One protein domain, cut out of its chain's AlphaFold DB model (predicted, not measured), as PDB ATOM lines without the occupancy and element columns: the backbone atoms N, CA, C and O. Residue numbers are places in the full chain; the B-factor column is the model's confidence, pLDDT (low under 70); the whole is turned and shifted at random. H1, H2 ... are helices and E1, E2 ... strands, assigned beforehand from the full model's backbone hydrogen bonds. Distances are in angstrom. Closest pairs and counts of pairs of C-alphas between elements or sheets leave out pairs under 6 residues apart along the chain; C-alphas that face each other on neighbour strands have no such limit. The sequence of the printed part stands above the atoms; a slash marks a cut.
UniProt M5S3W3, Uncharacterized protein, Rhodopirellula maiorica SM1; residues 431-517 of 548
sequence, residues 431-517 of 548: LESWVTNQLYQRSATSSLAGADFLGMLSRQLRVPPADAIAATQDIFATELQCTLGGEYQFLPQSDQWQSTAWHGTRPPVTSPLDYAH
ATOM      1  N   LEU A 431     551.574 522.245 391.342       81.69
ATOM      2  CA  LEU A 431     551.778 520.792 391.259       81.69
ATOM      3  C   LEU A 431     553.252 520.367 391.197       81.69
ATOM      4  O   LEU A 431     553.533 519.185 391.417       81.69
ATOM      5  N   GLU A 432     554.193 521.273 390.904       85.75
ATOM      6  CA  GLU A 432     555.597 520.920 390.650       85.75
ATOM      7  C   GLU A 432     556.197 520.119 391.803       85.75
ATOM      8  O   GLU A 432     556.771 519.048 391.589       85.75
ATOM      9  N   SER A 433     556.034 520.616 393.033       82.19
ATOM     10  CA  SER A 433     556.579 519.974 394.228       82.19
ATOM     11  C   SER A 433     555.944 518.610 394.469       82.19
ATOM     12  O   SER A 433     556.639 517.674 394.854       82.19
ATOM     13  N   TRP A 434     554.643 518.459 394.208       80.69
ATOM     14  CA  TRP A 434     553.963 517.175 394.365       80.69
ATOM     15  C   TRP A 434     554.456 516.145 393.349       80.69
ATOM     16  O   TRP A 434     554.867 515.053 393.743       80.69
ATOM     17  N   VAL A 435     554.496 516.498 392.059       83.50
ATOM     18  CA  VAL A 435     554.989 515.605 390.996       83.50
ATOM     19  C   VAL A 435     556.453 515.239 391.243       83.50
ATOM     20  O   VAL A 435     556.826 514.070 391.155       83.50
ATOM     21  N   THR A 436     557.275 516.222 391.609       86.94
ATOM     22  CA  THR A 436     558.688 516.017 391.944       86.94
ATOM     23  C   THR A 436     558.845 515.073 393.129       86.94
ATOM     24  O   THR A 436     559.609 514.117 393.025       86.94
ATOM     25  N   ASN A 437     558.073 515.258 394.204       85.12
ATOM     26  CA  ASN A 437     558.074 514.352 395.351       85.12
ATOM     27  C   ASN A 437     557.695 512.922 394.951       85.12
ATOM     28  O   ASN A 437     558.329 511.978 395.408       85.12
ATOM     29  N   GLN A 438     556.716 512.740 394.063       84.38
ATOM     30  CA  GLN A 438     556.308 511.408 393.606       84.38
ATOM     31  C   GLN A 438     557.366 510.688 392.791       84.38
ATOM     32  O   GLN A 438     557.662 509.509 393.007       84.38
ATOM     33  N   LEU A 439     557.959 511.410 391.852       88.94
ATOM     34  CA  LEU A 439     559.043 510.888 391.043       88.94
ATOM     35  C   LEU A 439     560.293 510.624 391.896       88.94
ATOM     36  O   LEU A 439     560.979 509.617 391.688       88.94
ATOM     37  N   TYR A 440     560.540 511.471 392.898       92.06
ATOM     38  CA  TYR A 440     561.577 511.270 393.897       92.06
ATOM     39  C   TYR A 440     561.344 509.988 394.700       92.06
ATOM     40  O   TYR A 440     562.254 509.174 394.745       92.06
ATOM     41  N   GLN A 441     560.148 509.737 395.255       90.12
ATOM     42  CA  GLN A 441     559.883 508.520 396.046       90.12
ATOM     43  C   GLN A 441     560.175 507.236 395.270       90.12
ATOM     44  O   GLN A 441     560.806 506.311 395.787       90.12
ATOM     45  N   ARG A 442     559.765 507.184 393.997       89.94
ATOM     46  CA  ARG A 442     560.063 506.041 393.119       89.94
ATOM     47  C   ARG A 442     561.565 505.879 392.909       89.94
ATOM     48  O   ARG A 442     562.095 504.774 393.029       89.94
ATOM     49  N   SER A 443     562.251 506.988 392.647       93.38
ATOM     50  CA  SER A 443     563.701 507.009 392.455       93.38
ATOM     51  C   SER A 443     564.452 506.650 393.742       93.38
ATOM     52  O   SER A 443     565.430 505.915 393.683       93.38
ATOM     53  N   ALA A 444     563.985 507.097 394.904       94.00
ATOM     54  CA  ALA A 444     564.537 506.796 396.218       94.00
ATOM     55  C   ALA A 444     564.347 505.323 396.589       94.00
ATOM     56  O   ALA A 444     565.300 504.682 397.022       94.00
ATOM     57  N   THR A 445     563.164 504.758 396.336       93.88
ATOM     58  CA  THR A 445     562.873 503.333 396.568       93.88
ATOM     59  C   THR A 445     563.781 502.441 395.725       93.88
ATOM     60  O   THR A 445     564.414 501.529 396.249       93.88
ATOM     61  N   SER A 446     563.903 502.731 394.425       93.88
ATOM     62  CA  SER A 446     564.801 501.979 393.540       93.88
ATOM     63  C   SER A 446     566.273 502.161 393.926       93.88
ATOM     64  O   SER A 446     567.052 501.214 393.862       93.88
ATOM     65  N   SER A 447     566.654 503.362 394.367       95.44
ATOM     66  CA  SER A 447     568.009 503.642 394.834       95.44
ATOM     67  C   SER A 447     568.337 502.835 396.094       95.44
ATOM     68  O   SER A 447     569.402 502.216 396.162       95.44
ATOM     69  N   LEU A 448     567.419 502.788 397.064       96.00
ATOM     70  CA  LEU A 448     567.562 502.001 398.289       96.00
ATOM     71  C   LEU A 448     567.666 500.506 397.984       96.00
ATOM     72  O   LEU A 448     568.571 499.856 398.494       96.00
ATOM     73  N   ALA A 449     566.822 499.987 397.087       95.06
ATOM     74  CA  ALA A 449     566.873 498.589 396.665       95.06
ATOM     75  C   ALA A 449     568.249 498.196 396.091       95.06
ATOM     76  O   ALA A 449     568.736 497.100 396.362       95.06
ATOM     77  N   GLY A 450     568.909 499.096 395.350       95.38
ATOM     78  CA  GLY A 450     570.277 498.879 394.868       95.38
ATOM     79  C   GLY A 450     571.308 498.766 395.999       95.38
ATOM     80  O   GLY A 450     572.141 497.862 395.983       95.38
ATOM     81  N   ALA A 451     571.229 499.626 397.021       95.81
ATOM     82  CA  ALA A 451     572.115 499.532 398.186       95.81
ATOM     83  C   ALA A 451     571.818 498.296 399.047       95.81
ATOM     84  O   ALA A 451     572.745 497.655 399.539       95.81
ATOM     85  N   ASP A 452     570.543 497.937 399.211       95.38
ATOM     86  CA  ASP A 452     570.131 496.730 399.930       95.38
ATOM     87  C   ASP A 452     570.644 495.470 399.227       95.38
ATOM     88  O   ASP A 452     571.118 494.547 399.893       95.38
ATOM     89  N   PHE A 453     570.627 495.448 397.889       95.06
ATOM     90  CA  PHE A 453     571.218 494.369 397.102       95.06
ATOM     91  C   PHE A 453     572.731 494.254 397.338       95.06
ATOM     92  O   PHE A 453     573.218 493.171 397.659       95.06
ATOM     93  N   LEU A 454     573.476 495.363 397.284       96.06
ATOM     94  CA  LEU A 454     574.907 495.369 397.623       96.06
ATOM     95  C   LEU A 454     575.152 494.922 399.076       96.06
ATOM     96  O   LEU A 454     576.062 494.142 399.355       96.06
ATOM     97  N   GLY A 455     574.299 495.350 400.008       95.06
ATOM     98  CA  GLY A 455     574.348 494.934 401.408       95.06
ATOM     99  C   GLY A 455     574.043 493.451 401.615       95.06
ATOM    100  O   GLY A 455     574.591 492.843 402.537       95.06
ATOM    101  N   MET A 456     573.196 492.855 400.778       94.75
ATOM    102  CA  MET A 456     572.963 491.412 400.739       94.75
ATOM    103  C   MET A 456     574.218 490.681 400.246       94.75
ATOM    104  O   MET A 456     574.641 489.729 400.902       94.75
ATOM    105  N   LEU A 457     574.863 491.152 399.170       95.19
ATOM    106  CA  LEU A 457     576.121 490.568 398.686       95.19
ATOM    107  C   LEU A 457     577.210 490.608 399.766       95.19
ATOM    108  O   LEU A 457     577.823 489.585 400.063       95.19
ATOM    109  N   SER A 458     577.412 491.762 400.407       94.88
ATOM    110  CA  SER A 458     578.469 491.909 401.410       94.88
ATOM    111  C   SER A 458     578.203 491.136 402.700       94.88
ATOM    112  O   SER A 458     579.117 490.520 403.240       94.88
ATOM    113  N   ARG A 459     576.964 491.133 403.212       92.25
ATOM    114  CA  ARG A 459     576.665 490.527 404.523       92.25
ATOM    115  C   ARG A 459     576.259 489.063 404.443       92.25
ATOM    116  O   ARG A 459     576.672 488.276 405.290       92.25
ATOM    117  N   GLN A 460     575.432 488.698 403.464       90.50
ATOM    118  CA  GLN A 460     574.915 487.331 403.346       90.50
ATOM    119  C   GLN A 460     575.861 486.458 402.524       90.50
ATOM    120  O   GLN A 460     576.212 485.369 402.966       90.50
ATOM    121  N   LEU A 461     576.328 486.960 401.376       92.62
ATOM    122  CA  LEU A 461     577.265 486.236 400.507       92.62
ATOM    123  C   LEU A 461     578.738 486.562 400.796       92.62
ATOM    124  O   LEU A 461     579.616 486.108 400.072       92.62
ATOM    125  N   ARG A 462     579.017 487.330 401.860       94.31
ATOM    126  CA  ARG A 462     580.373 487.655 402.345       94.31
ATOM    127  C   ARG A 462     581.313 488.200 401.261       94.31
ATOM    128  O   ARG A 462     582.527 488.037 401.362       94.31
ATOM    129  N   VAL A 463     580.763 488.858 400.241       95.12
ATOM    130  CA  VAL A 463     581.555 489.500 399.190       95.12
ATOM    131  C   VAL A 463     582.263 490.716 399.790       95.12
ATOM    132  O   VAL A 463     581.583 491.568 400.376       95.12
ATOM    133  N   PRO A 464     583.597 490.847 399.664       94.94
ATOM    134  CA  PRO A 464     584.295 492.034 400.134       94.94
ATOM    135  C   PRO A 464     583.641 493.295 399.554       94.94
ATOM    136  O   PRO A 464     583.357 493.333 398.356       94.94
ATOM    137  N   PRO A 465     583.382 494.344 400.352       94.38
ATOM    138  CA  PRO A 465     582.677 495.517 399.845       94.38
ATOM    139  C   PRO A 465     583.356 496.192 398.645       94.38
ATOM    140  O   PRO A 465     582.668 496.739 397.792       94.38
ATOM    141  N   ALA A 466     584.685 496.104 398.538       94.12
ATOM    142  CA  ALA A 466     585.428 496.590 397.374       94.12
ATOM    143  C   ALA A 466     585.031 495.881 396.061       94.12
ATOM    144  O   ALA A 466     585.070 496.502 395.003       94.12
ATOM    145  N   ASP A 467     584.582 494.627 396.146       94.38
ATOM    146  CA  ASP A 467     584.278 493.770 394.998       94.38
ATOM    147  C   ASP A 467     582.768 493.674 394.718       94.38
ATOM    148  O   ASP A 467     582.357 493.178 393.674       94.38
ATOM    149  N   ALA A 468     581.903 494.159 395.618       94.19
ATOM    150  CA  ALA A 468     580.452 493.963 395.511       94.19
ATOM    151  C   ALA A 468     579.825 494.632 394.271       94.19
ATOM    152  O   ALA A 468     578.861 494.111 393.703       94.19
ATOM    153  N   ILE A 469     580.367 495.775 393.834       93.75
ATOM    154  CA  ILE A 469     579.921 496.445 392.603       93.75
ATOM    155  C   ILE A 469     580.296 495.601 391.379       93.75
ATOM    156  O   ILE A 469     579.435 495.363 390.533       93.75
ATOM    157  N   ALA A 470     581.532 495.097 391.319       91.69
ATOM    158  CA  ALA A 470     581.983 494.211 390.246       91.69
ATOM    159  C   ALA A 470     581.157 492.913 390.221       91.69
ATOM    160  O   ALA A 470     580.596 492.558 389.192       91.69
ATOM    161  N   ALA A 471     580.927 492.296 391.384       91.69
ATOM    162  CA  ALA A 471     580.068 491.120 391.502       91.69
ATOM    163  C   ALA A 471     578.635 491.384 391.002       91.69
ATOM    164  O   ALA A 471     578.009 490.512 390.404       91.69
ATOM    165  N   THR A 472     578.097 492.591 391.201       91.75
ATOM    166  CA  THR A 472     576.779 492.971 390.662       91.75
ATOM    167  C   THR A 472     576.790 493.032 389.131       91.75
ATOM    168  O   THR A 472     575.831 492.585 388.494       91.75
ATOM    169  N   GLN A 473     577.869 493.552 388.543       88.56
ATOM    170  CA  GLN A 473     578.063 493.574 387.093       88.56
ATOM    171  C   GLN A 473     578.181 492.154 386.532       88.56
ATOM    172  O   GLN A 473     577.526 491.859 385.537       88.56
ATOM    173  N   ASP A 474     578.897 491.254 387.210       86.25
ATOM    174  CA  ASP A 474     579.015 489.847 386.804       86.25
ATOM    175  C   ASP A 474     577.673 489.106 386.893       86.25
ATOM    176  O   ASP A 474     577.320 488.313 386.018       86.25
ATOM    177  N   ILE A 475     576.881 489.393 387.934       89.44
ATOM    178  CA  ILE A 475     575.549 488.810 388.120       89.44
ATOM    179  C   ILE A 475     574.603 489.277 387.011       89.44
ATOM    180  O   ILE A 475     573.943 488.441 386.393       89.44
ATOM    181  N   PHE A 476     574.492 490.588 386.760       86.31
ATOM    182  CA  PHE A 476     573.447 491.149 385.892       86.31
ATOM    183  C   PHE A 476     573.880 491.472 384.458       86.31
ATOM    184  O   PHE A 476     573.005 491.732 383.628       86.31
ATOM    185  N   ALA A 477     575.179 491.429 384.158       82.94
ATOM    186  CA  ALA A 477     575.784 491.928 382.920       82.94
ATOM    187  C   ALA A 477     575.419 493.397 382.624       82.94
ATOM    188  O   ALA A 477     575.196 493.790 381.479       82.94
ATOM    189  N   THR A 478     575.292 494.216 383.673       83.62
ATOM    190  CA  THR A 478     574.981 495.642 383.549       83.62
ATOM    191  C   THR A 478     575.541 496.435 384.722       83.62
ATOM    192  O   THR A 478     575.740 495.900 385.812       83.62
ATOM    193  N   GLU A 479     575.784 497.723 384.504       87.06
ATOM    194  CA  GLU A 479     576.230 498.627 385.557       87.06
ATOM    195  C   GLU A 479     575.070 498.976 386.489       87.06
ATOM    196  O   GLU A 479     574.000 499.408 386.054       87.06
ATOM    197  N   LEU A 480     575.290 498.817 387.795       90.12
ATOM    198  CA  LEU A 480     574.329 499.251 388.797       90.12
ATOM    199  C   LEU A 480     574.323 500.783 388.871       90.12
ATOM    200  O   LEU A 480     575.291 501.395 389.320       90.12
ATOM    201  N   GLN A 481     573.212 501.397 388.473       91.50
ATOM    202  CA  GLN A 481     573.037 502.848 388.509       91.50
ATOM    203  C   GLN A 481     572.085 503.263 389.630       91.50
ATOM    204  O   GLN A 481     570.998 502.704 389.789       91.50
ATOM    205  N   CYS A 482     572.465 504.290 390.391       93.12
ATOM    206  CA  CYS A 482     571.565 504.911 391.352       93.12
ATOM    207  C   CYS A 482     570.547 505.790 390.614       93.12
ATOM    208  O   CYS A 482     570.900 506.788 389.989       93.12
ATOM    209  N   THR A 483     569.263 505.483 390.759       92.31
ATOM    210  CA  THR A 483     568.147 506.229 390.147       92.31
ATOM    211  C   THR A 483     567.986 507.665 390.653       92.31
ATOM    212  O   THR A 483     567.282 508.456 390.033       92.31
ATOM    213  N   LEU A 484     568.643 508.029 391.761       92.06
ATOM    214  CA  LEU A 484     568.740 509.417 392.232       92.06
ATOM    215  C   LEU A 484     569.933 510.183 391.632       92.06
ATOM    216  O   LEU A 484     570.075 511.371 391.902       92.06
ATOM    217  N   GLY A 485     570.773 509.534 390.818       89.50
ATOM    218  CA  GLY A 485     571.922 510.152 390.150       89.50
ATOM    219  C   GLY A 485     573.218 510.186 390.968       89.50
ATOM    220  O   GLY A 485     574.139 510.903 390.591       89.50
ATOM    221  N   GLY A 486     573.292 509.450 392.082       91.69
ATOM    222  CA  GLY A 486     574.513 509.312 392.885       91.69
ATOM    223  C   GLY A 486     575.345 508.072 392.543       91.69
ATOM    224  O   GLY A 486     575.028 507.308 391.637       91.69
ATOM    225  N   GLU A 487     576.374 507.824 393.343       94.62
ATOM    226  CA  GLU A 487     577.215 506.622 393.288       94.62
ATOM    227  C   GLU A 487     577.035 505.817 394.575       94.62
ATOM    228  O   GLU A 487     576.807 506.402 395.637       94.62
ATOM    229  N   TYR A 488     577.109 504.488 394.494       95.81
ATOM    230  CA  TYR A 488     577.038 503.626 395.672       95.81
ATOM    231  C   TYR A 488     578.402 503.506 396.345       95.81
ATOM    232  O   TYR A 488     579.408 503.251 395.690       95.81
ATOM    233  N   GLN A 489     578.429 503.667 397.665       95.06
ATOM    234  CA  GLN A 489     579.638 503.603 398.476       95.06
ATOM    235  C   GLN A 489     579.379 502.793 399.742       95.06
ATOM    236  O   GLN A 489     578.321 502.908 400.367       95.06
ATOM    237  N   PHE A 490     580.364 501.990 400.128       95.31
ATOM    238  CA  PHE A 490     580.333 501.255 401.383       95.31
ATOM    239  C   PHE A 490     580.870 502.119 402.525       95.31
ATOM    240  O   PHE A 490     581.932 502.730 402.404       95.31
ATOM    241  N   LEU A 491     580.154 502.143 403.647       93.00
ATOM    242  CA  LEU A 491     580.553 502.812 404.878       93.00
ATOM    243  C   LEU A 491     581.024 501.783 405.918       93.00
ATOM    244  O   LEU A 491     580.190 501.148 406.566       93.00
ATOM    245  N   PRO A 492     582.342 501.662 406.172       89.81
ATOM    246  CA  PRO A 492     582.867 500.681 407.126       89.81
ATOM    247  C   PRO A 492     582.400 500.894 408.569       89.81
ATOM    248  O   PRO A 492     582.319 499.948 409.341       89.81
ATOM    249  N   GLN A 493     582.095 502.140 408.944       88.81
ATOM    250  CA  GLN A 493     581.697 502.498 410.311       88.81
ATOM    251  C   GLN A 493     580.300 501.981 410.674       88.81
ATOM    252  O   GLN A 493     580.044 501.674 411.835       88.81
ATOM    253  N   SER A 494     579.400 501.912 409.692       86.31
ATOM    254  CA  SER A 494     578.013 501.474 409.864       86.31
ATOM    255  C   SER A 494     577.721 500.121 409.216       86.31
ATOM    256  O   SER A 494     576.590 499.653 409.328       86.31
ATOM    257  N   ASP A 495     578.713 499.508 408.559       88.88
ATOM    258  CA  ASP A 495     578.589 498.258 407.795       88.88
ATOM    259  C   ASP A 495     577.407 498.293 406.804       88.88
ATOM    260  O   ASP A 495     576.562 497.396 406.739       88.88
ATOM    261  N   GLN A 496     577.288 499.408 406.076       91.31
ATOM    262  CA  GLN A 496     576.150 499.699 405.202       91.31
ATOM    263  C   GLN A 496     576.589 500.313 403.878       91.31
ATOM    264  O   GLN A 496     577.552 501.072 403.805       91.31
ATOM    265  N   TRP A 497     575.818 500.018 402.836       94.94
ATOM    266  CA  TRP A 497     575.903 500.700 401.553       94.94
ATOM    267  C   TRP A 497     574.992 501.921 401.545       94.94
ATOM    268  O   TRP A 497     573.865 501.865 402.038       94.94
ATOM    269  N   GLN A 498     575.467 503.012 400.956       95.00
ATOM    270  CA  GLN A 498     574.674 504.216 400.734       95.00
ATOM    271  C   GLN A 498     574.916 504.778 399.339       95.00
ATOM    272  O   GLN A 498     575.926 504.464 398.712       95.00
ATOM    273  N   SER A 499     574.027 505.654 398.872       95.31
ATOM    274  CA  SER A 499     574.325 506.499 397.716       95.31
ATOM    275  C   SER A 499     574.817 507.879 398.142       95.31
ATOM    276  O   SER A 499     574.289 508.470 399.085       95.31
ATOM    277  N   THR A 500     575.762 508.448 397.393       93.44
ATOM    278  CA  THR A 500     576.204 509.844 397.563       93.44
ATOM    279  C   THR A 500     575.066 510.862 397.433       93.44
ATOM    280  O   THR A 500     575.154 511.938 398.017       93.44
ATOM    281  N   ALA A 501     573.972 510.509 396.748       91.31
ATOM    282  CA  ALA A 501     572.787 511.355 396.593       91.31
ATOM    283  C   ALA A 501     571.901 511.448 397.854       91.31
ATOM    284  O   ALA A 501     570.962 512.239 397.889       91.31
ATOM    285  N   TRP A 502     572.132 510.619 398.878       91.56
ATOM    286  CA  TRP A 502     571.262 510.568 400.060       91.56
ATOM    287  C   TRP A 502     571.666 511.548 401.159       91.56
ATOM    288  O   TRP A 502     570.839 511.883 402.001       91.56
ATOM    289  N   HIS A 503     572.931 511.984 401.175       83.12
ATOM    290  CA  HIS A 503     573.512 512.769 402.273       83.12
ATOM    291  C   HIS A 503     573.259 512.139 403.663       83.12
ATOM    292  O   HIS A 503     573.051 512.835 404.657       83.12
ATOM    293  N   GLY A 504     573.267 510.803 403.726       84.25
ATOM    294  CA  GLY A 504     572.968 509.989 404.902       84.25
ATOM    295  C   GLY A 504     572.865 508.503 404.536       84.25
ATOM    296  O   GLY A 504     573.019 508.131 403.375       84.25
ATOM    297  N   THR A 505     572.563 507.648 405.516       84.38
ATOM    298  CA  THR A 505     572.521 506.181 405.330       84.38
ATOM    299  C   THR A 505     571.286 505.671 404.591       84.38
ATOM    300  O   THR A 505     571.226 504.501 404.224       84.38
ATOM    301  N   ARG A 506     570.282 506.524 404.380       89.62
ATOM    302  CA  ARG A 506     569.056 506.226 403.631       89.62
ATOM    303  C   ARG A 506     568.631 507.458 402.843       89.62
ATOM    304  O   ARG A 506     568.915 508.567 403.302       89.62
ATOM    305  N   PRO A 507     567.930 507.289 401.709       91.62
ATOM    306  CA  PRO A 507     567.371 508.431 401.011       91.62
ATOM    307  C   PRO A 507     566.402 509.180 401.945       91.62
ATOM    308  O   PRO A 507     565.618 508.533 402.652       91.62
ATOM    309  N   PRO A 508     566.455 510.521 401.986       88.19
ATOM    310  CA  PRO A 508     565.484 511.334 402.705       88.19
ATOM    311  C   PRO A 508     564.039 510.955 402.364       88.19
ATOM    312  O   PRO A 508     563.722 510.629 401.228       88.19
ATOM    313  N   VAL A 509     563.131 511.030 403.341       83.69
ATOM    314  CA  VAL A 509     561.696 510.775 403.097       83.69
ATOM    315  C   VAL A 509     561.078 511.883 402.243       83.69
ATOM    316  O   VAL A 509     560.074 511.671 401.579       83.69
ATOM    317  N   THR A 510     561.664 513.074 402.232       81.62
ATOM    318  CA  THR A 510     561.208 514.212 401.432       81.62
ATOM    319  C   THR A 510     562.244 514.549 400.376       81.62
ATOM    320  O   THR A 510     563.437 514.551 400.679       81.62
ATOM    321  N   SER A 511     561.795 514.895 399.169       85.06
ATOM    322  CA  SER A 511     562.697 515.342 398.108       85.06
ATOM    323  C   SER A 511     563.537 516.541 398.573       85.06
ATOM    324  O   SER A 511     562.972 517.478 399.148       85.06
ATOM    325  N   PRO A 512     564.855 516.560 398.306       85.25
ATOM    326  CA  PRO A 512     565.663 517.771 398.418       85.25
ATOM    327  C   PRO A 512     565.073 518.915 397.582       85.25
ATOM    328  O   PRO A 512     564.439 518.669 396.552       85.25
ATOM    329  N   LEU A 513     565.285 520.162 398.015       79.75
ATOM    330  CA  LEU A 513     564.733 521.356 397.352       79.75
ATOM    331  C   LEU A 513     565.271 521.563 395.928       79.75
ATOM    332  O   LEU A 513     564.593 522.153 395.094       79.75
ATOM    333  N   ASP A 514     566.486 521.102 395.661       82.56
ATOM    334  CA  ASP A 514     567.194 521.203 394.384       82.56
ATOM    335  C   ASP A 514     567.022 519.963 393.494       82.56
ATOM    336  O   ASP A 514     567.478 519.947 392.348       82.56
ATOM    337  N   TYR A 515     566.339 518.926 393.987       85.56
ATOM    338  CA  TYR A 515     566.084 517.733 393.197       85.56
ATOM    339  C   TYR A 515     565.060 518.021 392.097       85.56
ATOM    340  O   TYR A 515     563.926 518.425 392.350       85.56
ATOM    341  N   ALA A 516     565.444 517.722 390.859       83.38
ATOM    342  CA  ALA A 516     564.553 517.739 389.710       83.38
ATOM    343  C   ALA A 516     564.675 516.416 388.954       83.38
ATOM    344  O   ALA A 516     565.709 516.138 388.337       83.38
ATOM    345  N   HIS A 517     563.601 515.621 388.959       87.31
ATOM    346  CA  HIS A 517     563.556 514.365 388.212       87.31
ATOM    347  C   HIS A 517     563.837 514.611 386.714       87.31
ATOM    348  O   HIS A 517     563.338 515.605 386.173       87.31
TER     349      HIS A 517
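AT A GLANCE: This is residues 431 to 517 of the 548 residues of an uncharacterized protein of Rhodopirellula maiorica SM1 (UniProt M5S3W3). A two-stranded hairpin, E1 and E2, packs on the later part of one long helix, H1, and a short helix, H2, is set crosswise near the last residues of H1. H1 makes the longest axis, and after the hairpin residues 500 to 517 run back beside the earlier part of H1. The printed part has 87 residues, with two named helices and two named strands in the order H1, H2, E1, E2; the sheet E1 - E2 is antiparallel and the class is mostly helix. It is compact, with a radius of gyration of the C-alphas of 13.7 A and spans of 45 by 30 by 17 A.

HOW THE PARTS SIT: Start at the hairpin of E1, residues 488 to 491, and E2, residues 496 to 499: they are antiparallel at 144 degrees, with N 489 and O 498 2.8 A apart and N 498 and O 489 2.9 A apart, within hydrogen-bond range. Look next to H1, residues 432 to 459, whose closest C-alphas to E2 are those of Ala 451 and Trp 497, 5.2 A apart. With residues 454 to 458 alone, H1 touches H2, residues 468 to 476, about perpendicular at 81 degrees; the closest C-alphas are those of Leu 454 and Ala 468, 6.1 A apart. H2 and E2 are apart. In H1 and H2 every O i to N i+4 pair is within hydrogen-bond range.

IN THESE COORDINATES: Find C-alpha 432 at (555.597, 520.920, 390.650); from there H1 runs 39.5 A to C-alpha 459 at (576.665, 490.527, 404.523). H2 measures 12.2 A, E1 9.9 A, and E2 10.3 A, ending at C-alpha 499 at (574.325, 506.499, 397.716).

THE WHOLE: The two C-alphas farthest apart are those of Leu 431 and Arg 462, 45.2 A. The link H2 to E1 is long, with 11 residues. The printed part has no cut, and no printed residue is under 70 in pLDDT.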